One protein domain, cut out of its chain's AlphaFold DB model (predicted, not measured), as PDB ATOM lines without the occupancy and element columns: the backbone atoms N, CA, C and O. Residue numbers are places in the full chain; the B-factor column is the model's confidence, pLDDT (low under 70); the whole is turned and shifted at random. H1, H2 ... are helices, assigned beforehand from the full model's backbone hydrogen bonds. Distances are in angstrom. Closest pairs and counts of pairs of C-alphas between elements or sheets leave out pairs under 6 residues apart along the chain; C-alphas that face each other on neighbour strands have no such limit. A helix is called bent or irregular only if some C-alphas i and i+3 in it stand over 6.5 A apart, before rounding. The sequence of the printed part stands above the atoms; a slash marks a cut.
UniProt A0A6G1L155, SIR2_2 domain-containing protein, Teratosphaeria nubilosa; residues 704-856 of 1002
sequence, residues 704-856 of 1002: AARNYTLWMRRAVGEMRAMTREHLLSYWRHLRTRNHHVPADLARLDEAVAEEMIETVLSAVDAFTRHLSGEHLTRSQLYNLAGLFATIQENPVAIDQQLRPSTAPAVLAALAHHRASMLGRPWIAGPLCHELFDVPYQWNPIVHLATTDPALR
ATOM      1  N   ALA A 704     136.492 139.690 147.241       80.75
ATOM      2  CA  ALA A 704     135.537 140.676 147.730       80.75
ATOM      3  C   ALA A 704     134.772 140.143 148.956       80.75
ATOM      4  O   ALA A 704     134.681 140.824 149.976       80.75
ATOM      5  N   ALA A 705     134.284 138.903 148.918       83.56
ATOM      6  CA  ALA A 705     133.575 138.294 150.043       83.56
ATOM      7  C   ALA A 705     134.471 138.154 151.296       83.56
ATOM      8  O   ALA A 705     134.027 138.412 152.423       83.56
ATOM      9  N   ARG A 706     135.765 137.844 151.113       88.19
ATOM     10  CA  ARG A 706     136.767 137.885 152.194       88.19
ATOM     11  C   ARG A 706     136.938 139.281 152.782       88.19
ATOM     12  O   ARG A 706     136.908 139.407 154.004       88.19
ATOM     13  N   ASN A 707     137.079 140.309 151.944       88.31
ATOM     14  CA  ASN A 707     137.218 141.696 152.396       88.31
ATOM     15  C   ASN A 707     136.012 142.141 153.227       88.31
ATOM     16  O   ASN A 707     136.186 142.654 154.328       88.31
ATOM     17  N   TYR A 708     134.796 141.858 152.753       90.56
ATOM     18  CA  TYR A 708     133.572 142.170 153.491       90.56
ATOM     19  C   TYR A 708     133.547 141.483 154.862       90.56
ATOM     20  O   TYR A 708     133.304 142.122 155.884       90.56
ATOM     21  N   THR A 709     133.890 140.192 154.907       92.12
ATOM     22  CA  THR A 709     133.992 139.430 156.162       92.12
ATOM     23  C   THR A 709     135.025 140.038 157.115       92.12
ATOM     24  O   THR A 709     134.764 140.164 158.313       92.12
ATOM     25  N   LEU A 710     136.194 140.421 156.593       91.50
ATOM     26  CA  LEU A 710     137.271 141.033 157.366       91.50
ATOM     27  C   LEU A 710     136.835 142.379 157.951       91.50
ATOM     28  O   LEU A 710     136.991 142.592 159.150       91.50
ATOM     29  N   TRP A 711     136.264 143.269 157.136       92.56
ATOM     30  CA  TRP A 711     135.819 144.583 157.599       92.56
ATOM     31  C   TRP A 711     134.701 144.480 158.622       92.56
ATOM     32  O   TRP A 711     134.742 145.198 159.615       92.56
ATOM     33  N   MET A 712     133.761 143.550 158.445       94.81
ATOM     34  CA  MET A 712     132.711 143.315 159.434       94.81
ATOM     35  C   MET A 712     133.289 142.856 160.773       94.81
ATOM     36  O   MET A 712     132.950 143.431 161.804       94.81
ATOM     37  N   ARG A 713     134.218 141.889 160.775       93.44
ATOM     38  CA  ARG A 713     134.912 141.446 162.002       93.44
ATOM     39  C   ARG A 713     135.723 142.570 162.644       93.44
ATOM     40  O   ARG A 713     135.721 142.713 163.864       93.44
ATOM     41  N   ARG A 714     136.384 143.395 161.831       94.25
ATOM     42  CA  ARG A 714     137.147 144.557 162.294       94.25
ATOM     43  C   ARG A 714     136.242 145.623 162.915       94.25
ATOM     44  O   ARG A 714     136.570 146.135 163.981       94.25
ATOM     45  N   ALA A 715     135.099 145.914 162.296       95.44
ATOM     46  CA  ALA A 715     134.132 146.905 162.760       95.44
ATOM     47  C   ALA A 715     133.564 146.563 164.143       95.44
ATOM     48  O   ALA A 715     133.427 147.452 164.982       95.44
ATOM     49  N   VAL A 716     133.259 145.287 164.393       96.19
ATOM     50  CA  VAL A 716     132.625 144.836 165.646       96.19
ATOM     51  C   VAL A 716     133.613 144.365 166.719       96.19
ATOM     52  O   VAL A 716     133.239 144.282 167.891       96.19
ATOM     53  N   GLY A 717     134.864 144.092 166.327       94.31
ATOM     54  CA  GLY A 717     135.978 143.701 167.192       94.31
ATOM     55  C   GLY A 717     136.988 144.834 167.399       94.31
ATOM     56  O   GLY A 717     136.816 145.667 168.284       94.31
ATOM     57  N   GLU A 718     138.049 144.869 166.586       93.44
ATOM     58  CA  GLU A 718     139.194 145.791 166.741       93.44
ATOM     59  C   GLU A 718     138.801 147.273 166.820       93.44
ATOM     60  O   GLU A 718     139.386 148.037 167.582       93.44
ATOM     61  N   MET A 719     137.816 147.688 166.023       95.19
ATOM     62  CA  MET A 719     137.401 149.083 165.882       95.19
ATOM     63  C   MET A 719     136.048 149.369 166.537       95.19
ATOM     64  O   MET A 719     135.425 150.388 166.236       95.19
ATOM     65  N   ARG A 720     135.599 148.505 167.460       96.25
ATOM     66  CA  ARG A 720     134.267 148.575 168.077       96.25
ATOM     67  C   ARG A 720     133.915 149.962 168.620       96.25
ATOM     68  O   ARG A 720     132.829 150.456 168.343       96.25
ATOM     69  N   ALA A 721     134.829 150.604 169.353       96.44
ATOM     70  CA  ALA A 721     134.590 151.925 169.946       96.44
ATOM     71  C   ALA A 721     134.346 153.016 168.887       96.44
ATOM     72  O   ALA A 721     133.438 153.828 169.032       96.44
ATOM     73  N   MET A 722     135.108 152.993 167.791       95.44
ATOM     74  CA  MET A 722     134.923 153.920 166.674       95.44
ATOM     75  C   MET A 722     133.621 153.623 165.919       95.44
ATOM     76  O   MET A 722     132.903 154.550 165.556       95.44
ATOM     77  N   THR A 723     133.295 152.348 165.694       97.19
ATOM     78  CA  THR A 723     132.023 151.957 165.069       97.19
ATOM     79  C   THR A 723     130.834 152.413 165.913       97.19
ATOM     80  O   THR A 723     129.872 152.943 165.367       97.19
ATOM     81  N   ARG A 724     130.918 152.285 167.243       97.56
ATOM     82  CA  ARG A 724     129.905 152.792 168.179       97.56
ATOM     83  C   ARG A 724     129.706 154.301 168.031       97.56
ATOM     84  O   ARG A 724     128.574 154.750 167.898       97.56
ATOM     85  N   GLU A 725     130.791 155.075 168.026       96.12
ATOM     86  CA  GLU A 725     130.738 156.534 167.861       96.12
ATOM     87  C   GLU A 725     130.137 156.941 166.506       96.12
ATOM     88  O   GLU A 725     129.288 157.832 166.453       96.12
ATOM     89  N   HIS A 726     130.523 156.256 165.423       95.25
ATOM     90  CA  HIS A 726     129.977 156.484 164.081       95.25
ATOM     91  C   HIS A 726     128.470 156.237 164.032       95.25
ATOM     92  O   HIS A 726     127.717 157.110 163.609       95.25
ATOM     93  N   LEU A 727     128.024 155.079 164.523       96.25
ATOM     94  CA  LEU A 727     126.611 154.705 164.552       96.25
ATOM     95  C   LEU A 727     125.775 155.659 165.415       96.25
ATOM     96  O   LEU A 727     124.659 156.011 165.038       96.25
ATOM     97  N   LEU A 728     126.325 156.136 166.535       94.75
ATOM     98  CA  LEU A 728     125.655 157.122 167.381       94.75
ATOM     99  C   LEU A 728     125.562 158.492 166.694       94.75
ATOM    100  O   LEU A 728     124.520 159.142 166.739       94.75
ATOM    101  N   SER A 729     126.627 158.930 166.018       92.69
ATOM    102  CA  SER A 729     126.598 160.158 165.216       92.69
ATOM    103  C   SER A 729     125.600 160.055 164.064       92.69
ATOM    104  O   SER A 729     124.874 161.011 163.802       92.69
ATOM    105  N   TYR A 730     125.539 158.898 163.402       91.69
ATOM    106  CA  TYR A 730     124.564 158.617 162.354       91.69
ATOM    107  C   TYR A 730     123.134 158.701 162.895       91.69
ATOM    108  O   TYR A 730     122.321 159.422 162.324       91.69
ATOM    109  N   TRP A 731     122.851 158.076 164.046       91.31
ATOM    110  CA  TRP A 731     121.551 158.181 164.715       91.31
ATOM    111  C   TRP A 731     121.148 159.638 164.964       91.31
ATOM    112  O   TRP A 731     120.061 160.046 164.574       91.31
ATOM    113  N   ARG A 732     122.048 160.467 165.512       88.12
ATOM    114  CA  ARG A 732     121.780 161.902 165.738       88.12
ATOM    115  C   ARG A 732     121.460 162.664 164.443       88.12
ATOM    116  O   ARG A 732     120.732 163.655 164.492       88.12
ATOM    117  N   HIS A 733     122.005 162.236 163.303       85.19
ATOM    118  CA  HIS A 733     121.757 162.851 161.996       85.19
ATOM    119  C   HIS A 733     120.440 162.425 161.339       85.19
ATOM    120  O   HIS A 733     119.992 163.121 160.431       85.19
ATOM    121  N   LEU A 734     119.805 161.337 161.792       82.31
ATOM    122  CA  LEU A 734     118.485 160.926 161.299       82.31
ATOM    123  C   LEU A 734     117.355 161.850 161.766       82.31
ATOM    124  O   LEU A 734     116.253 161.783 161.220       82.31
ATOM    125  N   ARG A 735     117.628 162.739 162.728       77.25
ATOM    126  CA  ARG A 735     116.675 163.737 163.207       77.25
ATOM    127  C   ARG A 735     116.191 164.628 162.077       77.25
ATOM    128  O   ARG A 735     116.983 165.241 161.354       77.25
ATOM    129  N   THR A 736     114.875 164.749 161.959       66.00
ATOM    130  CA  THR A 736     114.285 165.647 160.974       66.00
ATOM    131  C   THR A 736     114.537 167.092 161.405       66.00
ATOM    132  O   THR A 736     114.404 167.449 162.574       66.00
ATOM    133  N   ARG A 737     114.910 167.969 160.463       62.16
ATOM    134  CA  ARG A 737     115.140 169.398 160.771       62.16
ATOM    135  C   ARG A 737     113.854 170.141 161.159       62.16
ATOM    136  O   ARG A 737     113.934 171.262 161.649       62.16
ATOM    137  N   ASN A 738     112.698 169.519 160.937       63.38
ATOM    138  CA  ASN A 738     111.380 170.133 161.064       63.38
ATOM    139  C   ASN A 738     110.805 170.047 162.484       63.38
ATOM    140  O   ASN A 738     109.884 170.796 162.805       63.38
ATOM    141  N   HIS A 739     111.355 169.189 163.350       72.69
ATOM    142  CA  HIS A 739     110.793 168.936 164.672       72.69
ATOM    143  C   HIS A 739     111.769 169.283 165.799       72.69
ATOM    144  O   HIS A 739     112.950 168.928 165.787       72.69
ATOM    145  N   HIS A 740     111.261 169.983 166.815       81.25
ATOM    146  CA  HIS A 740     112.014 170.238 168.036       81.25
ATOM    147  C   HIS A 740     111.905 169.030 168.972       81.25
ATOM    148  O   HIS A 740     110.822 168.728 169.468       81.25
ATOM    149  N   VAL A 741     113.031 168.366 169.237       80.62
ATOM    150  CA  VAL A 741     113.118 167.271 170.215       80.62
ATOM    151  C   VAL A 741     113.510 167.851 171.581       80.62
ATOM    152  O   VAL A 741     114.607 168.415 171.687       80.62
ATOM    153  N   PRO A 742     112.669 167.721 172.625       84.75
ATOM    154  CA  PRO A 742     113.001 168.159 173.981       84.75
ATOM    155  C   PRO A 742     114.319 167.554 174.494       84.75
ATOM    156  O   PRO A 742     114.660 166.413 174.183       84.75
ATOM    157  N   ALA A 743     115.089 168.310 175.282       85.38
ATOM    158  CA  ALA A 743     116.444 167.912 175.693       85.38
ATOM    159  C   ALA A 743     116.486 166.688 176.632       85.38
ATOM    160  O   ALA A 743     117.474 165.958 176.688       85.38
ATOM    161  N   ASP A 744     115.438 166.474 177.417       85.81
ATOM    162  CA  ASP A 744     115.218 165.276 178.223       85.81
ATOM    163  C   ASP A 744     114.905 164.055 177.352       85.81
ATOM    164  O   ASP A 744     115.563 163.026 177.511       85.81
ATOM    165  N   LEU A 745     113.997 164.201 176.381       85.56
ATOM    166  CA  LEU A 745     113.673 163.149 175.418       85.56
ATOM    167  C   LEU A 745     114.898 162.754 174.590       85.56
ATOM    168  O   LEU A 745     115.199 161.573 174.465       85.56
ATOM    169  N   ALA A 746     115.656 163.740 174.105       84.25
ATOM    170  CA  ALA A 746     116.877 163.516 173.341       84.25
ATOM    171  C   ALA A 746     117.914 162.692 174.124       84.25
ATOM    172  O   ALA A 746     118.554 161.822 173.546       84.25
ATOM    173  N   ARG A 747     118.067 162.933 175.435       86.25
ATOM    174  CA  ARG A 747     118.985 162.155 176.285       86.25
ATOM    175  C   ARG A 747     118.516 160.716 176.484       86.25
ATOM    176  O   ARG A 747     119.346 159.812 176.488       86.25
ATOM    177  N   LEU A 748     117.213 160.509 176.676       86.56
ATOM    178  CA  LEU A 748     116.641 159.169 176.827       86.56
ATOM    179  C   LEU A 748     116.770 158.367 175.528       86.56
ATOM    180  O   LEU A 748     117.237 157.233 175.551       86.56
ATOM    181  N   ASP A 749     116.388 158.976 174.409       88.38
ATOM    182  CA  ASP A 749     116.492 158.396 173.075       88.38
ATOM    183  C   ASP A 749     117.938 157.999 172.742       88.38
ATOM    184  O   ASP A 749     118.199 156.878 172.309       88.38
ATOM    185  N   GLU A 750     118.897 158.875 173.040       89.50
ATOM    186  CA  GLU A 750     120.310 158.594 172.818       89.50
ATOM    187  C   GLU A 750     120.811 157.419 173.669       89.50
ATOM    188  O   GLU A 750     121.498 156.542 173.152       89.50
ATOM    189  N   ALA A 751     120.413 157.334 174.944       91.38
ATOM    190  CA  ALA A 751     120.762 156.200 175.804       91.38
ATOM    191  C   ALA A 751     120.186 154.869 175.282       91.38
ATOM    192  O   ALA A 751     120.862 153.837 175.308       91.38
ATOM    193  N   VAL A 752     118.954 154.891 174.766       90.94
ATOM    194  CA  VAL A 752     118.302 153.729 174.139       90.94
ATOM    195  C   VAL A 752     119.015 153.332 172.841       90.94
ATOM    196  O   VAL A 752     119.202 152.140 172.575       90.94
ATOM    197  N   ALA A 753     119.443 154.307 172.038       92.88
ATOM    198  CA  ALA A 753     120.223 154.063 170.832       92.88
ATOM    199  C   ALA A 753     121.600 153.467 171.155       92.88
ATOM    200  O   ALA A 753     122.011 152.513 170.498       92.88
ATOM    201  N   GLU A 754     122.287 153.949 172.194       95.62
ATOM    202  CA  GLU A 754     123.561 153.378 172.644       95.62
ATOM    203  C   GLU A 754     123.430 151.905 173.065       95.62
ATOM    204  O   GLU A 754     124.250 151.076 172.661       95.62
ATOM    205  N   GLU A 755     122.384 151.553 173.820       96.06
ATOM    206  CA  GLU A 755     122.081 150.160 174.184       96.06
ATOM    207  C   GLU A 755     121.852 149.287 172.935       96.06
ATOM    208  O   GLU A 755     122.359 148.161 172.831       96.06
ATOM    209  N   MET A 756     121.111 149.811 171.954       96.50
ATOM    210  CA  MET A 756     120.847 149.106 170.703       96.50
ATOM    211  C   MET A 756     122.114 148.939 169.859       96.50
ATOM    212  O   MET A 756     122.333 147.869 169.295       96.50
ATOM    213  N   ILE A 757     122.986 149.948 169.809       98.12
ATOM    214  CA  ILE A 757     124.285 149.855 169.133       98.12
ATOM    215  C   ILE A 757     125.109 148.718 169.745       98.12
ATOM    216  O   ILE A 757     125.608 147.865 169.011       98.12
ATOM    217  N   GLU A 758     125.205 148.633 171.074       97.69
ATOM    218  CA  GLU A 758     125.923 147.529 171.724       97.69
ATOM    219  C   GLU A 758     125.290 146.165 171.427       97.69
ATOM    220  O   GLU A 758     126.007 145.181 171.217       97.69
ATOM    221  N   THR A 759     123.960 146.102 171.350       97.38
ATOM    222  CA  THR A 759     123.222 144.895 170.955       97.38
ATOM    223  C   THR A 759     123.582 144.466 169.532       97.38
ATOM    224  O   THR A 759     123.980 143.317 169.329       97.38
ATOM    225  N   VAL A 760     123.503 145.380 168.559       97.62
ATOM    226  CA  VAL A 760     123.832 145.125 167.146       97.62
ATOM    227  C   VAL A 760     125.283 144.667 167.010       97.62
ATOM    228  O   VAL A 760     125.554 143.627 166.410       97.62
ATOM    229  N   LEU A 761     126.226 145.398 167.612       97.88
ATOM    230  CA  LEU A 761     127.649 145.071 167.524       97.88
ATOM    231  C   LEU A 761     127.957 143.707 168.158       97.88
ATOM    232  O   LEU A 761     128.764 142.954 167.619       97.88
ATOM    233  N   SER A 762     127.318 143.360 169.279       97.12
ATOM    234  CA  SER A 762     127.501 142.053 169.933       97.12
ATOM    235  C   SER A 762     126.888 140.907 169.127       97.12
ATOM    236  O   SER A 762     127.512 139.856 168.982       97.12
ATOM    237  N   ALA A 763     125.701 141.118 168.548       95.31
ATOM    238  CA  ALA A 763     125.040 140.135 167.695       95.31
ATOM    239  C   ALA A 763     125.891 139.799 166.467       95.31
ATOM    240  O   ALA A 763     126.128 138.633 166.165       95.31
ATOM    241  N   VAL A 764     126.383 140.827 165.777       95.88
ATOM    242  CA  VAL A 764     127.186 140.670 164.560       95.88
ATOM    243  C   VAL A 764     128.549 140.045 164.877       95.88
ATOM    244  O   VAL A 764     129.007 139.171 164.141       95.88
ATOM    245  N   ASP A 765     129.189 140.421 165.985       96.19
ATOM    246  CA  ASP A 765     130.443 139.801 166.433       96.19
ATOM    247  C   ASP A 765     130.269 138.300 166.715       96.19
ATOM    248  O   ASP A 765     130.987 137.467 166.154       96.19
ATOM    249  N   ALA A 766     129.252 137.930 167.498       93.56
ATOM    250  CA  ALA A 766     128.933 136.529 167.758       93.56
ATOM    251  C   ALA A 766     128.592 135.773 166.462       93.56
ATOM    252  O   ALA A 766     129.121 134.689 166.208       93.56
ATOM    253  N   PHE A 767     127.770 136.359 165.592       93.62
ATOM    254  CA  PHE A 767     127.348 135.730 164.344       93.62
ATOM    255  C   PHE A 767     128.534 135.467 163.400       93.62
ATOM    256  O   PHE A 767     128.738 134.347 162.932       93.62
ATOM    257  N   THR A 768     129.388 136.468 163.176       92.81
ATOM    258  CA  THR A 768     130.534 136.360 162.256       92.81
ATOM    259  C   THR A 768     131.647 135.435 162.757       92.81
ATOM    260  O   THR A 768     132.403 134.887 161.941       92.81
ATOM    261  N   ARG A 769     131.761 135.226 164.076       91.38
ATOM    262  CA  ARG A 769     132.667 134.226 164.666       91.38
ATOM    263  C   ARG A 769     132.149 132.805 164.513       91.38
ATOM    264  O   ARG A 769     132.967 131.895 164.452       91.38
ATOM    265  N   HIS A 770     130.838 132.591 164.448       92.50
ATOM    266  CA  HIS A 770     130.234 131.253 164.457       92.50
ATOM    267  C   HIS A 770     129.644 130.804 163.110       92.50
ATOM    268  O   HIS A 770     129.190 129.667 163.017       92.50
ATOM    269  N   LEU A 771     129.722 131.634 162.066       91.06
ATOM    270  CA  LEU A 771     129.287 131.331 160.697       91.06
ATOM    271  C   LEU A 771     129.845 129.992 160.163       91.06
ATOM    272  O   LEU A 771     131.025 129.693 160.360       91.06
ATOM    273  N   SER A 772     129.003 129.194 159.491       84.38
ATOM    274  CA  SER A 772     129.377 127.897 158.895       84.38
ATOM    275  C   SER A 772     130.172 128.007 157.596       84.38
ATOM    276  O   SER A 772     131.008 127.146 157.329       84.38
ATOM    277  N   GLY A 773     129.930 129.053 156.804       81.31
ATOM    278  CA  GLY A 773     130.643 129.325 155.554       81.31
ATOM    279  C   GLY A 773     131.959 130.084 155.752       81.31
ATOM    280  O   GLY A 773     132.163 130.760 156.759       81.31
ATOM    281  N   GLU A 774     132.842 130.018 154.750       77.31
ATOM    282  CA  GLU A 774     134.120 130.748 154.768       77.31
ATOM    283  C   GLU A 774     133.944 132.268 154.667       77.31
ATOM    284  O   GLU A 774     134.796 133.027 155.144       77.31
ATOM    285  N   HIS A 775     132.864 132.730 154.028       86.81
ATOM    286  CA  HIS A 775     132.631 134.142 153.739       86.81
ATOM    287  C   HIS A 775     131.220 134.573 154.141       86.81
ATOM    288  O   HIS A 775     130.238 133.873 153.896       86.81
ATOM    289  N   LEU A 776     131.144 135.754 154.746       89.38
ATOM    290  CA  LEU A 776     129.915 136.445 155.097       89.38
ATOM    291  C   LEU A 776     129.313 137.119 153.862       89.38
ATOM    292  O   LEU A 776     130.021 137.736 153.068       89.38
ATOM    293  N   THR A 777     127.991 137.075 153.750       85.94
ATOM    294  CA  THR A 777     127.226 137.826 152.749       85.94
ATOM    295  C   THR A 777     126.296 138.831 153.421       85.94
ATOM    296  O   THR A 777     125.822 138.613 154.538       85.94
ATOM    297  N   ARG A 778     125.976 139.926 152.721       86.75
ATOM    298  CA  ARG A 778     125.015 140.932 153.205       86.75
ATOM    299  C   ARG A 778     123.648 140.318 153.525       86.75
ATOM    300  O   ARG A 778     123.050 140.640 154.546       86.75
ATOM    301  N   SER A 779     123.180 139.382 152.698       82.69
ATOM    302  CA  SER A 779     121.904 138.686 152.898       82.69
ATOM    303  C   SER A 779     121.845 137.906 154.217       82.69
ATOM    304  O   SER A 779     120.795 137.859 154.847       82.69
ATOM    305  N   GLN A 780     122.962 137.338 154.685       87.25
ATOM    306  CA  GLN A 780     123.013 136.668 155.992       87.25
ATOM    307  C   GLN A 780     122.838 137.664 157.149       87.25
ATOM    308  O   GLN A 780     122.098 137.391 158.092       87.25
ATOM    309  N   LEU A 781     123.442 138.856 157.057       89.94
ATOM    310  CA  LEU A 781     123.254 139.920 158.052       89.94
ATOM    311  C   LEU A 781     121.832 140.496 158.031       89.94
ATOM    312  O   LEU A 781     121.244 140.733 159.083       89.94
ATOM    313  N   TYR A 782     121.240 140.656 156.847       87.31
ATOM    314  CA  TYR A 782     119.835 141.052 156.714       87.31
ATOM    315  C   TYR A 782     118.902 140.025 157.357       87.31
ATOM    316  O   TYR A 782     117.959 140.402 158.056       87.31
ATOM    317  N   ASN A 783     119.196 138.730 157.184       83.38
ATOM    318  CA  ASN A 783     118.485 137.663 157.878       83.38
ATOM    319  C   ASN A 783     118.629 137.800 159.394       83.38
ATOM    320  O   ASN A 783     117.608 137.705 160.065       83.38
ATOM    321  N   LEU A 784     119.830 138.077 159.927       87.38
ATOM    322  CA  LEU A 784     120.106 138.275 161.364       87.38
ATOM    323  C   LEU A 784     119.369 139.479 161.977       87.38
ATOM    324  O   LEU A 784     118.901 139.382 163.113       87.38
ATOM    325  N   ALA A 785     119.246 140.586 161.246       86.62
ATOM    326  CA  ALA A 785     118.599 141.809 161.731       86.62
ATOM    327  C   ALA A 785     117.098 141.905 161.393       86.62
ATOM    328  O   ALA A 785     116.412 142.764 161.933       86.62
ATOM    329  N   GLY A 786     116.574 141.025 160.532       80.25
ATOM    330  CA  GLY A 786     115.163 141.052 160.127       80.25
ATOM    331  C   GLY A 786     114.831 142.149 159.113       80.25
ATOM    332  O   GLY A 786     113.745 142.713 159.162       80.25
ATOM    333  N   LEU A 787     115.758 142.450 158.198       79.12
ATOM    334  CA  LEU A 787     115.620 143.542 157.219       79.12
ATOM    335  C   LEU A 787     114.928 143.131 155.906       79.12
ATOM    336  O   LEU A 787     114.676 143.972 155.048       79.12
ATOM    337  N   PHE A 788     114.634 141.842 155.712       73.81
ATOM    338  CA  PHE A 788     113.884 141.365 154.542       73.81
ATOM    339  C   PHE A 788     112.392 141.567 154.708       73.81
ATOM    340  O   PHE A 788     111.897 141.272 155.785       73.81
ATOM    341  N   ALA A 789     111.688 141.858 153.605       61.34
ATOM    342  CA  ALA A 789     110.228 142.023 153.487       61.34
ATOM    343  C   ALA A 789     109.352 140.903 154.095       61.34
ATOM    344  O   ALA A 789     108.131 141.016 154.138       61.34
ATOM    345  N   THR A 790     109.927 139.800 154.564       63.66
ATOM    346  CA  THR A 790     109.258 138.858 155.462       63.66
ATOM    347  C   THR A 790     110.262 138.419 156.520       63.66
ATOM    348  O   THR A 790     111.311 137.868 156.180       63.66
ATOM    349  N   ILE A 791     109.954 138.643 157.804       67.44
ATOM    350  CA  ILE A 791     110.795 138.122 158.885       67.44
ATOM    351  C   ILE A 791     110.569 136.620 158.975       67.44
ATOM    352  O   ILE A 791     109.460 136.147 159.214       67.44
ATOM    353  N   GLN A 792     111.651 135.862 158.854       64.94
ATOM    354  CA  GLN A 792     111.660 134.487 159.327       64.94
ATOM    355  C   GLN A 792     111.749 134.519 160.857       64.94
ATOM    356  O   GLN A 792     112.814 134.784 161.426       64.94
ATOM    357  N   GLU A 793     110.608 134.314 161.521       55.62
ATOM    358  CA  GLU A 793     110.516 134.219 162.989       55.62
ATOM    359  C   GLU A 793     111.245 132.986 163.535       55.62
ATOM    360  O   GLU A 793     111.589 132.928 164.712       55.62
ATOM    361  N   ASN A 794     111.501 131.997 162.677       58.78
ATOM    362  CA  ASN A 794     112.086 130.731 163.071       58.78
ATOM    363  C   ASN A 794     113.573 130.898 163.463       58.78
ATOM    364  O   ASN A 794     114.377 131.248 162.593       58.78
ATOM    365  N   PRO A 795     113.976 130.577 164.712       62.53
ATOM    366  CA  PRO A 795     115.384 130.546 165.132       62.53
ATOM    367  C   PRO A 795     116.266 129.703 164.199       62.53
ATOM    368  O   PRO A 795     117.417 130.053 163.933       62.53
ATOM    369  N   VAL A 796     115.673 128.668 163.588       62.91
ATOM    370  CA  VAL A 796     116.329 127.763 162.638       62.91
ATOM    371  C   VAL A 796     116.934 128.504 161.438       62.91
ATOM    372  O   VAL A 796     117.956 128.069 160.915       62.91
ATOM    373  N   ALA A 797     116.364 129.640 161.017       64.44
ATOM    374  CA  ALA A 797     116.887 130.427 159.896       64.44
ATOM    375  C   ALA A 797     118.300 130.979 160.152       64.44
ATOM    376  O   ALA A 797     119.084 131.146 159.214       64.44
ATOM    377  N   ILE A 798     118.624 131.261 161.416       76.44
ATOM    378  CA  ILE A 798     119.957 131.689 161.852       76.44
ATOM    379  C   ILE A 798     120.808 130.472 162.171       76.44
ATOM    380  O   ILE A 798     121.951 130.411 161.723       76.44
ATOM    381  N   ASP A 799     120.248 129.483 162.870       80.00
ATOM    382  CA  ASP A 799     120.978 128.277 163.271       80.00
ATOM    383  C   ASP A 799     121.566 127.532 162.063       80.00
ATOM    384  O   ASP A 799     122.709 127.085 162.111       80.00
ATOM    385  N   GLN A 800     120.837 127.474 160.941       82.19
ATOM    386  CA  GLN A 800     121.306 126.870 159.684       82.19
ATOM    387  C   GLN A 800     122.540 127.566 159.085       82.19
ATOM    388  O   GLN A 800     123.287 126.955 158.320       82.19
ATOM    389  N   GLN A 801     122.762 128.840 159.411       85.50
ATOM    390  CA  GLN A 801     123.898 129.628 158.921       85.50
ATOM    391  C   GLN A 801     125.118 129.523 159.849       85.50
ATOM    392  O   GLN A 801     126.206 129.982 159.495       85.50
ATOM    393  N   LEU A 802     124.961 128.922 161.030       88.44
ATOM    394  CA  LEU A 802     126.011 128.759 162.029       88.44
ATOM    395  C   LEU A 802     126.642 127.367 161.949       88.44
ATOM    396  O   LEU A 802     126.070 126.413 161.421       88.44
ATOM    397  N   ARG A 803     127.864 127.232 162.470       89.81
ATOM    398  CA  ARG A 803     128.553 125.939 162.543       89.81
ATOM    399  C   ARG A 803     127.752 124.963 163.410       89.81
ATOM    400  O   ARG A 803     127.340 125.366 164.500       89.81
ATOM    401  N   PRO A 804     127.643 123.675 163.029       84.69
ATOM    402  CA  PRO A 804     126.977 122.660 163.853       84.69
ATOM    403  C   PRO A 804     127.559 122.533 165.270       84.69
ATOM    404  O   PRO A 804     126.869 122.124 166.194       84.69
ATOM    405  N   SER A 805     128.829 122.908 165.455       86.88
ATOM    406  CA  SER A 805     129.536 122.899 166.740       86.88
ATOM    407  C   SER A 805     129.320 124.160 167.593       86.88
ATOM    408  O   SER A 805     130.058 124.373 168.557       86.88
ATOM    409  N   THR A 806     128.396 125.053 167.226       89.38
ATOM    410  CA  THR A 806     128.145 126.300 167.968       89.38
ATOM    411  C   THR A 806     127.504 125.998 169.323       89.38
ATOM    412  O   THR A 806     126.529 125.257 169.410       89.38
ATOM    413  N   ALA A 807     128.062 126.564 170.397       91.56
ATOM    414  CA  ALA A 807     127.611 126.277 171.755       91.56
ATOM    415  C   ALA A 807     126.179 126.798 172.012       91.56
ATOM    416  O   ALA A 807     125.867 127.918 171.595       91.56
ATOM    417  N   PRO A 808     125.339 126.078 172.786       89.50
ATOM    418  CA  PRO A 808     123.965 126.499 173.086       89.50
ATOM    419  C   PRO A 808     123.848 127.900 173.702       89.50
ATOM    420  O   PRO A 808     122.906 128.629 173.406       89.50
ATOM    421  N   ALA A 809     124.825 128.311 174.516       91.19
ATOM    422  CA  ALA A 809     124.853 129.647 175.114       91.19
ATOM    423  C   ALA A 809     124.985 130.769 174.064       91.19
ATOM    424  O   ALA A 809     124.383 131.828 174.220       91.19
ATOM    425  N   VAL A 810     125.730 130.532 172.978       90.25
ATOM    426  CA  VAL A 810     125.882 131.496 171.875       90.25
ATOM    427  C   VAL A 810     124.590 131.593 171.072       90.25
ATOM    428  O   VAL A 810     124.168 132.697 170.739       90.25
ATOM    429  N   LEU A 811     123.933 130.458 170.812       88.81
ATOM    430  CA  LEU A 811     122.627 130.430 170.146       88.81
ATOM    431  C   LEU A 811     121.582 131.210 170.955       88.81
ATOM    432  O   LEU A 811     120.884 132.058 170.406       88.81
ATOM    433  N   ALA A 812     121.537 131.000 172.275       88.81
ATOM    434  CA  ALA A 812     120.647 131.738 173.169       88.81
ATOM    435  C   ALA A 812     120.942 133.250 173.176       88.81
ATOM    436  O   ALA A 812     120.014 134.056 173.120       88.81
ATOM    437  N   ALA A 813     122.220 133.646 173.194       90.69
ATOM    438  CA  ALA A 813     122.616 135.052 173.129       90.69
ATOM    439  C   ALA A 813     122.238 135.704 171.787       90.69
ATOM    440  O   ALA A 813     121.682 136.799 171.771       90.69
ATOM    441  N   LEU A 814     122.478 135.025 170.660       90.81
ATOM    442  CA  LEU A 814     122.088 135.502 169.330       90.81
ATOM    443  C   LEU A 814     120.569 135.631 169.193       90.81
ATOM    444  O   LEU A 814     120.090 136.642 168.680       90.81
ATOM    445  N   ALA A 815     119.813 134.651 169.692       87.62
ATOM    446  CA  ALA A 815     118.357 134.714 169.727       87.62
ATOM    447  C   ALA A 815     117.866 135.903 170.569       87.62
ATOM    448  O   ALA A 815     116.971 136.631 170.142       87.62
ATOM    449  N   HIS A 816     118.489 136.150 171.726       89.62
ATOM    450  CA  HIS A 816     118.171 137.292 172.580       89.62
ATOM    451  C   HIS A 816     118.481 138.636 171.903       89.62
ATOM    452  O   HIS A 816     117.619 139.515 171.858       89.62
ATOM    453  N   HIS A 817     119.672 138.796 171.320       92.12
ATOM    454  CA  HIS A 817     120.025 140.025 170.610       92.12
ATOM    455  C   HIS A 817     119.126 140.265 169.398       92.12
ATOM    456  O   HIS A 817     118.678 141.391 169.189       92.12
ATOM    457  N   ARG A 818     118.809 139.215 168.630       88.62
ATOM    458  CA  ARG A 818     117.825 139.305 167.548       88.62
ATOM    459  C   ARG A 818     116.480 139.774 168.071       88.62
ATOM    460  O   ARG A 818     115.920 140.690 167.489       88.62
ATOM    461  N   ALA A 819     115.965 139.177 169.143       86.00
ATOM    462  CA  ALA A 819     114.685 139.582 169.716       86.00
ATOM    463  C   ALA A 819     114.694 141.059 170.149       86.00
ATOM    464  O   ALA A 819     113.718 141.763 169.914       86.00
ATOM    465  N   SER A 820     115.808 141.548 170.706       88.38
ATOM    466  CA  SER A 820     115.983 142.967 171.044       88.38
ATOM    467  C   SER A 820     115.958 143.868 169.799       88.38
ATOM    468  O   SER A 820     115.170 144.814 169.747       88.38
ATOM    469  N   MET A 821     116.733 143.535 168.756       89.69
ATOM    470  CA  MET A 821     116.732 144.272 167.479       89.69
ATOM    471  C   MET A 821     115.343 144.285 166.832       89.69
ATOM    472  O   MET A 821     114.840 145.339 166.448       89.69
ATOM    473  N   LEU A 822     114.695 143.119 166.776       84.75
ATOM    474  CA  LEU A 822     113.342 142.963 166.259       84.75
ATOM    475  C   LEU A 822     112.299 143.659 167.123       84.75
ATOM    476  O   LEU A 822     111.214 143.882 166.618       84.75
ATOM    477  N   GLY A 823     112.579 143.975 168.390       81.88
ATOM    478  CA  GLY A 823     111.676 144.707 169.276       81.88
ATOM    479  C   GLY A 823     111.702 146.222 169.064       81.88
ATOM    480  O   GLY A 823     110.724 146.891 169.384       81.88
ATOM    481  N   ARG A 824     112.792 146.763 168.500       87.00
ATOM    482  CA  ARG A 824     112.982 148.202 168.235       87.00
ATOM    483  C   ARG A 824     113.511 148.444 166.808       87.00
ATOM    484  O   ARG A 824     114.598 149.011 166.645       87.00
ATOM    485  N   PRO A 825     112.782 148.025 165.757       85.50
ATOM    486  CA  PRO A 825     113.290 148.052 164.384       85.50
ATOM    487  C   PRO A 825     113.514 149.470 163.844       85.50
ATOM    488  O   PRO A 825     114.372 149.655 162.987       85.50
ATOM    489  N   TRP A 826     112.841 150.487 164.393       86.38
ATOM    490  CA  TRP A 826     113.081 151.887 164.030       86.38
ATOM    491  C   TRP A 826     114.470 152.402 164.439       86.38
ATOM    492  O   TRP A 826     114.965 153.350 163.839       86.38
ATOM    493  N   ILE A 827     115.112 151.764 165.426       90.50
ATOM    494  CA  ILE A 827     116.500 152.048 165.820       90.50
ATOM    495  C   ILE A 827     117.433 151.043 165.151       90.50
ATOM    496  O   ILE A 827     118.375 151.418 164.458       90.50
ATOM    497  N   ALA A 828     117.159 149.746 165.324       91.06
ATOM    498  CA  ALA A 828     118.034 148.687 164.833       91.06
ATOM    499  C   ALA A 828     118.165 148.705 163.303       91.06
ATOM    500  O   ALA A 828     119.264 148.517 162.791       91.06
ATOM    501  N   GLY A 829     117.073 148.967 162.581       88.56
ATOM    502  CA  GLY A 829     117.017 148.981 161.123       88.56
ATOM    503  C   GLY A 829     118.001 149.967 160.495       88.56
ATOM    504  O   GLY A 829     118.924 149.522 159.810       88.56
ATOM    505  N   PRO A 830     117.873 151.284 160.752       88.56
ATOM    506  CA  PRO A 830     118.802 152.281 160.221       88.56
ATOM    507  C   PRO A 830     120.263 152.020 160.604       88.56
ATOM    508  O   PRO A 830     121.145 152.157 159.757       88.56
ATOM    509  N   LEU A 831     120.527 151.593 161.845       93.38
ATOM    510  CA  LEU A 831     121.880 151.264 162.308       93.38
ATOM    511  C   LEU A 831     122.467 150.050 161.576       93.38
ATOM    512  O   LEU A 831     123.645 150.044 161.220       93.38
ATOM    513  N   CYS A 832     121.650 149.024 161.338       93.25
ATOM    514  CA  CYS A 832     122.050 147.836 160.596       93.25
ATOM    515  C   CYS A 832     122.270 148.151 159.113       93.25
ATOM    516  O   CYS A 832     123.253 147.686 158.551       93.25
ATOM    517  N   HIS A 833     121.423 148.969 158.483       89.25
ATOM    518  CA  HIS A 833     121.657 149.436 157.113       89.25
ATOM    519  C   HIS A 833     122.991 150.181 156.997       89.25
ATOM    520  O   HIS A 833     123.803 149.833 156.143       89.25
ATOM    521  N   GLU A 834     123.272 151.118 157.907       91.56
ATOM    522  CA  GLU A 834     124.553 151.831 157.935       91.56
ATOM    523  C   GLU A 834     125.736 150.871 158.140       91.56
ATOM    524  O   GLU A 834     126.742 150.958 157.442       91.56
ATOM    525  N   LEU A 835     125.619 149.899 159.047       95.12
ATOM    526  CA  LEU A 835     126.695 148.946 159.320       95.12
ATOM    527  C   LEU A 835     126.889 147.905 158.201       95.12
ATOM    528  O   LEU A 835     128.007 147.435 158.002       95.12
ATOM    529  N   PHE A 836     125.831 147.501 157.492       92.25
ATOM    530  CA  PHE A 836     125.867 146.375 156.548       92.25
ATOM    531  C   PHE A 836     126.030 146.821 155.097       92.25
ATOM    532  O   PHE A 836     126.772 146.178 154.344       92.25
ATOM    533  N   ASP A 837     125.335 147.887 154.697       87.81
ATOM    534  CA  ASP A 837     125.265 148.329 153.304       87.81
ATOM    535  C   ASP A 837     126.484 149.133 152.912       87.81
ATOM    536  O   ASP A 837     127.008 148.951 151.816       87.81
ATOM    537  N   VAL A 838     126.971 149.968 153.824       87.69
ATOM    538  CA  VAL A 838     128.133 150.812 153.577       87.69
ATOM    539  C   VAL A 838     129.371 149.941 153.283       87.69
ATOM    540  O   VAL A 838     129.936 150.079 152.201       87.69
ATOM    541  N   PRO A 839     129.757 148.924 154.079       89.50
ATOM    542  CA  PRO A 839     130.874 148.064 153.682       89.50
ATOM    543  C   PRO A 839     130.628 147.243 152.420       89.50
ATOM    544  O   PRO A 839     131.585 146.903 151.731       89.50
ATOM    545  N   TYR A 840     129.372 146.942 152.088       86.38
ATOM    546  CA  TYR A 840     129.025 146.176 150.895       86.38
ATOM    547  C   TYR A 840     129.184 147.013 149.617       86.38
ATOM    548  O   TYR A 840     129.907 146.606 148.710       86.38
ATOM    549  N   GLN A 841     128.568 148.198 149.573       81.88
ATOM    550  CA  GLN A 841     128.570 149.108 148.418       81.88
ATOM    551  C   GLN A 841     129.987 149.566 148.055       81.88
ATOM    552  O   GLN A 841     130.338 149.713 146.886       81.88
ATOM    553  N   TRP A 842     130.830 149.767 149.068       81.00
ATOM    554  CA  TRP A 842     132.199 150.247 148.899       81.00
ATOM    555  C   TRP A 842     133.199 149.138 148.567       81.00
ATOM    556  O   TRP A 842     134.315 149.427 148.130       81.00
ATOM    557  N   ASN A 843     132.818 147.871 148.737       82.25
ATOM    558  CA  ASN A 843     133.727 146.740 148.586       82.25
ATOM    559  C   ASN A 843     134.359 146.625 147.198       82.25
ATOM    560  O   ASN A 843     135.590 146.561 147.130       82.25
ATOM    561  N   PRO A 844     133.592 146.668 146.088       77.06
ATOM    562  CA  PRO A 844     134.190 146.569 144.762       77.06
ATOM    563  C   PRO A 844     135.193 147.701 144.519       77.06
ATOM    564  O   PRO A 844     136.281 147.464 144.011       77.06
ATOM    565  N   ILE A 845     134.863 148.917 144.957       76.25
ATOM    566  CA  ILE A 845     135.679 150.120 144.754       76.25
ATOM    567  C   ILE A 845     137.001 150.019 145.514       76.25
ATOM    568  O   ILE A 845     138.064 150.225 144.936       76.25
ATOM    569  N   VAL A 846     136.945 149.684 146.805       77.69
ATOM    570  CA  VAL A 846     138.142 149.544 147.645       77.69
ATOM    571  C   VAL A 846     139.000 148.373 147.168       77.69
ATOM    572  O   VAL A 846     140.224 148.486 147.122       77.69
ATOM    573  N   HIS A 847     138.384 147.259 146.764       77.38
ATOM    574  CA  HIS A 847     139.107 146.128 146.186       77.38
ATOM    575  C   HIS A 847     139.864 146.541 144.919       77.38
ATOM    576  O   HIS A 847     141.056 146.275 144.806       77.38
ATOM    577  N   LEU A 848     139.211 147.253 143.999       74.44
ATOM    578  CA  LEU A 848     139.844 147.748 142.776       74.44
ATOM    579  C   LEU A 848     140.964 148.752 143.076       74.44
ATOM    580  O   LEU A 848     142.067 148.603 142.564       74.44
ATOM    581  N   ALA A 849     140.723 149.707 143.976       71.62
ATOM    582  CA  ALA A 849     141.708 150.710 144.384       71.62
ATOM    583  C   ALA A 849     142.988 150.111 144.991       71.62
ATOM    584  O   ALA A 849     144.063 150.694 144.884       71.62
ATOM    585  N   THR A 850     142.858 148.971 145.673       71.25
ATOM    586  CA  THR A 850     143.970 148.304 146.366       71.25
ATOM    587  C   THR A 850     144.693 147.283 145.495       71.25
ATOM    588  O   THR A 850     145.864 147.002 145.743       71.25
ATOM    589  N   THR A 851     144.020 146.719 144.490       70.62
ATOM    590  CA  THR A 851     144.583 145.663 143.634       70.62
ATOM    591  C   THR A 851     145.117 146.176 142.303       70.62
ATOM    592  O   THR A 851     146.017 145.545 141.750       70.62
ATOM    593  N   ASP A 852     144.633 147.322 141.822       70.81
ATOM    594  CA  ASP A 852     145.083 147.935 140.576       70.81
ATOM    595  C   ASP A 852     145.450 149.421 140.777       70.81
ATOM    596  O   ASP A 852     144.590 150.305 140.720       70.81
ATOM    597  N   PRO A 853     146.746 149.734 140.974       63.78
ATOM    598  CA  PRO A 853     147.224 151.108 141.115       63.78
ATOM    599  C   PRO A 853     147.015 151.982 139.866       63.78
ATOM    600  O   PRO A 853     147.144 153.209 139.954       63.78
ATOM    601  N   ALA A 854     146.744 151.383 138.698       61.88
ATOM    602  CA  ALA A 854     146.473 152.114 137.463       61.88
ATOM    603  C   ALA A 854     145.047 152.686 137.432       61.88
ATOM    604  O   ALA A 854     144.817 153.707 136.774       61.88
ATOM    605  N   LEU A 855     144.111 152.111 138.200       66.56
ATOM    606  CA  LEU A 855     142.748 152.619 138.343       66.56
ATOM    607  C   LEU A 855     142.726 153.897 139.190       66.56
ATOM    608  O   LEU A 855     142.493 153.904 140.399       66.56
ATOM    609  N   ARG A 856     142.933 155.038 138.527       66.69
ATOM    610  CA  ARG A 856     142.721 156.358 139.134       66.69
ATOM    611  C   ARG A 856     141.224 156.608 139.236       66.69
ATOM    612  O   ARG A 856     140.574 156.757 138.208       66.69
TER     613      ARG A 856
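What this domain is: This is residues 704 to 856 of the 1002 residues of the protein "SIR2_2 domain-containing protein" of Teratosphaeria nubilosa (UniProt A0A6G1L155). Helices cross around one long helix, H3: H2 folds back along part of it as a hairpin, H6 packs on another part, and H7a, the first arm of a bent helix, crosses H2 and H3. H4 packs side by side with H7a, H1 packs on H3 and H7a, and the loop residues 735 to 740 and the tail residues 849 to 854 stick out. The printed part has 153 residues with seven named helices, H1 to H7 in chain order, and no named strand; the class is all helix. It is compact, with a radius of gyration of the C-alphas of 16.7 A, and spans 48 by 47 by 30 A.

How they stand to each other: H1, residues 704 to 716, and H2, residues 720 to 733, only just touch, only at the corner, with 3 pairs of C-alphas within 8 A, the closest being Ala 715 and Thr 723 at 5.9 A. H2 forms a helical hairpin with H3, residues 743 to 770: residues 750 to 761 of H3 touch H2, opposite ways at a steep tilt of 42 degrees, with the closest C-alphas, Arg 724 and Ile 757, 6.4 A apart. H1 touches residues 761 to 768 of H3, closest at the C-alphas of Val 716 and Leu 761, 5.3 A. H4, residues 778 to 785, only just touches H5, residues 796 to 799, with 3 pairs of C-alphas within 8 A, the closest being Leu 784 and Ile 798 at 6.6 A. H6, residues 808 to 823, touches residues 756 to 767 of H3, closest at the C-alphas of Ala 763 and Leu 814, 5.7 A. H7, residues 825 to 851, was assigned as one helix by its hydrogen bonds but is bent, with C-alphas 841 and 844 7.2 A apart; its arms are H7a, residues 825 to 841, and H7b, residues 844 to 851. H7a touches H4 at a shallow tilt of 16 degrees, opposite ways, with the C-alphas of Arg 778 and Phe 836 closest at 6.4 A. Every O i to N i+4 pair is within hydrogen-bond range in H1, H2, H3, H4, H6 and H7b, against 9 of 13 in H7a; H5 is too short for such a pair.

Where its parts are: H1 begins at C-alpha 704, (135.537, 140.676, 147.730). H3 measures 40.7 A, H6 22.3 A and H7a 22.1 A from first to last C-alpha. H7b ends at C-alpha 851, (144.583, 145.663, 143.634).

The domain as a whole: The C-alphas farthest apart, those of Asp 744 and Ala 854, are 53.0 A apart. The printed part has no cut, and no link is long. Residues 736 to 738, 789 to 797 and 853 to 856 have pLDDT under 70.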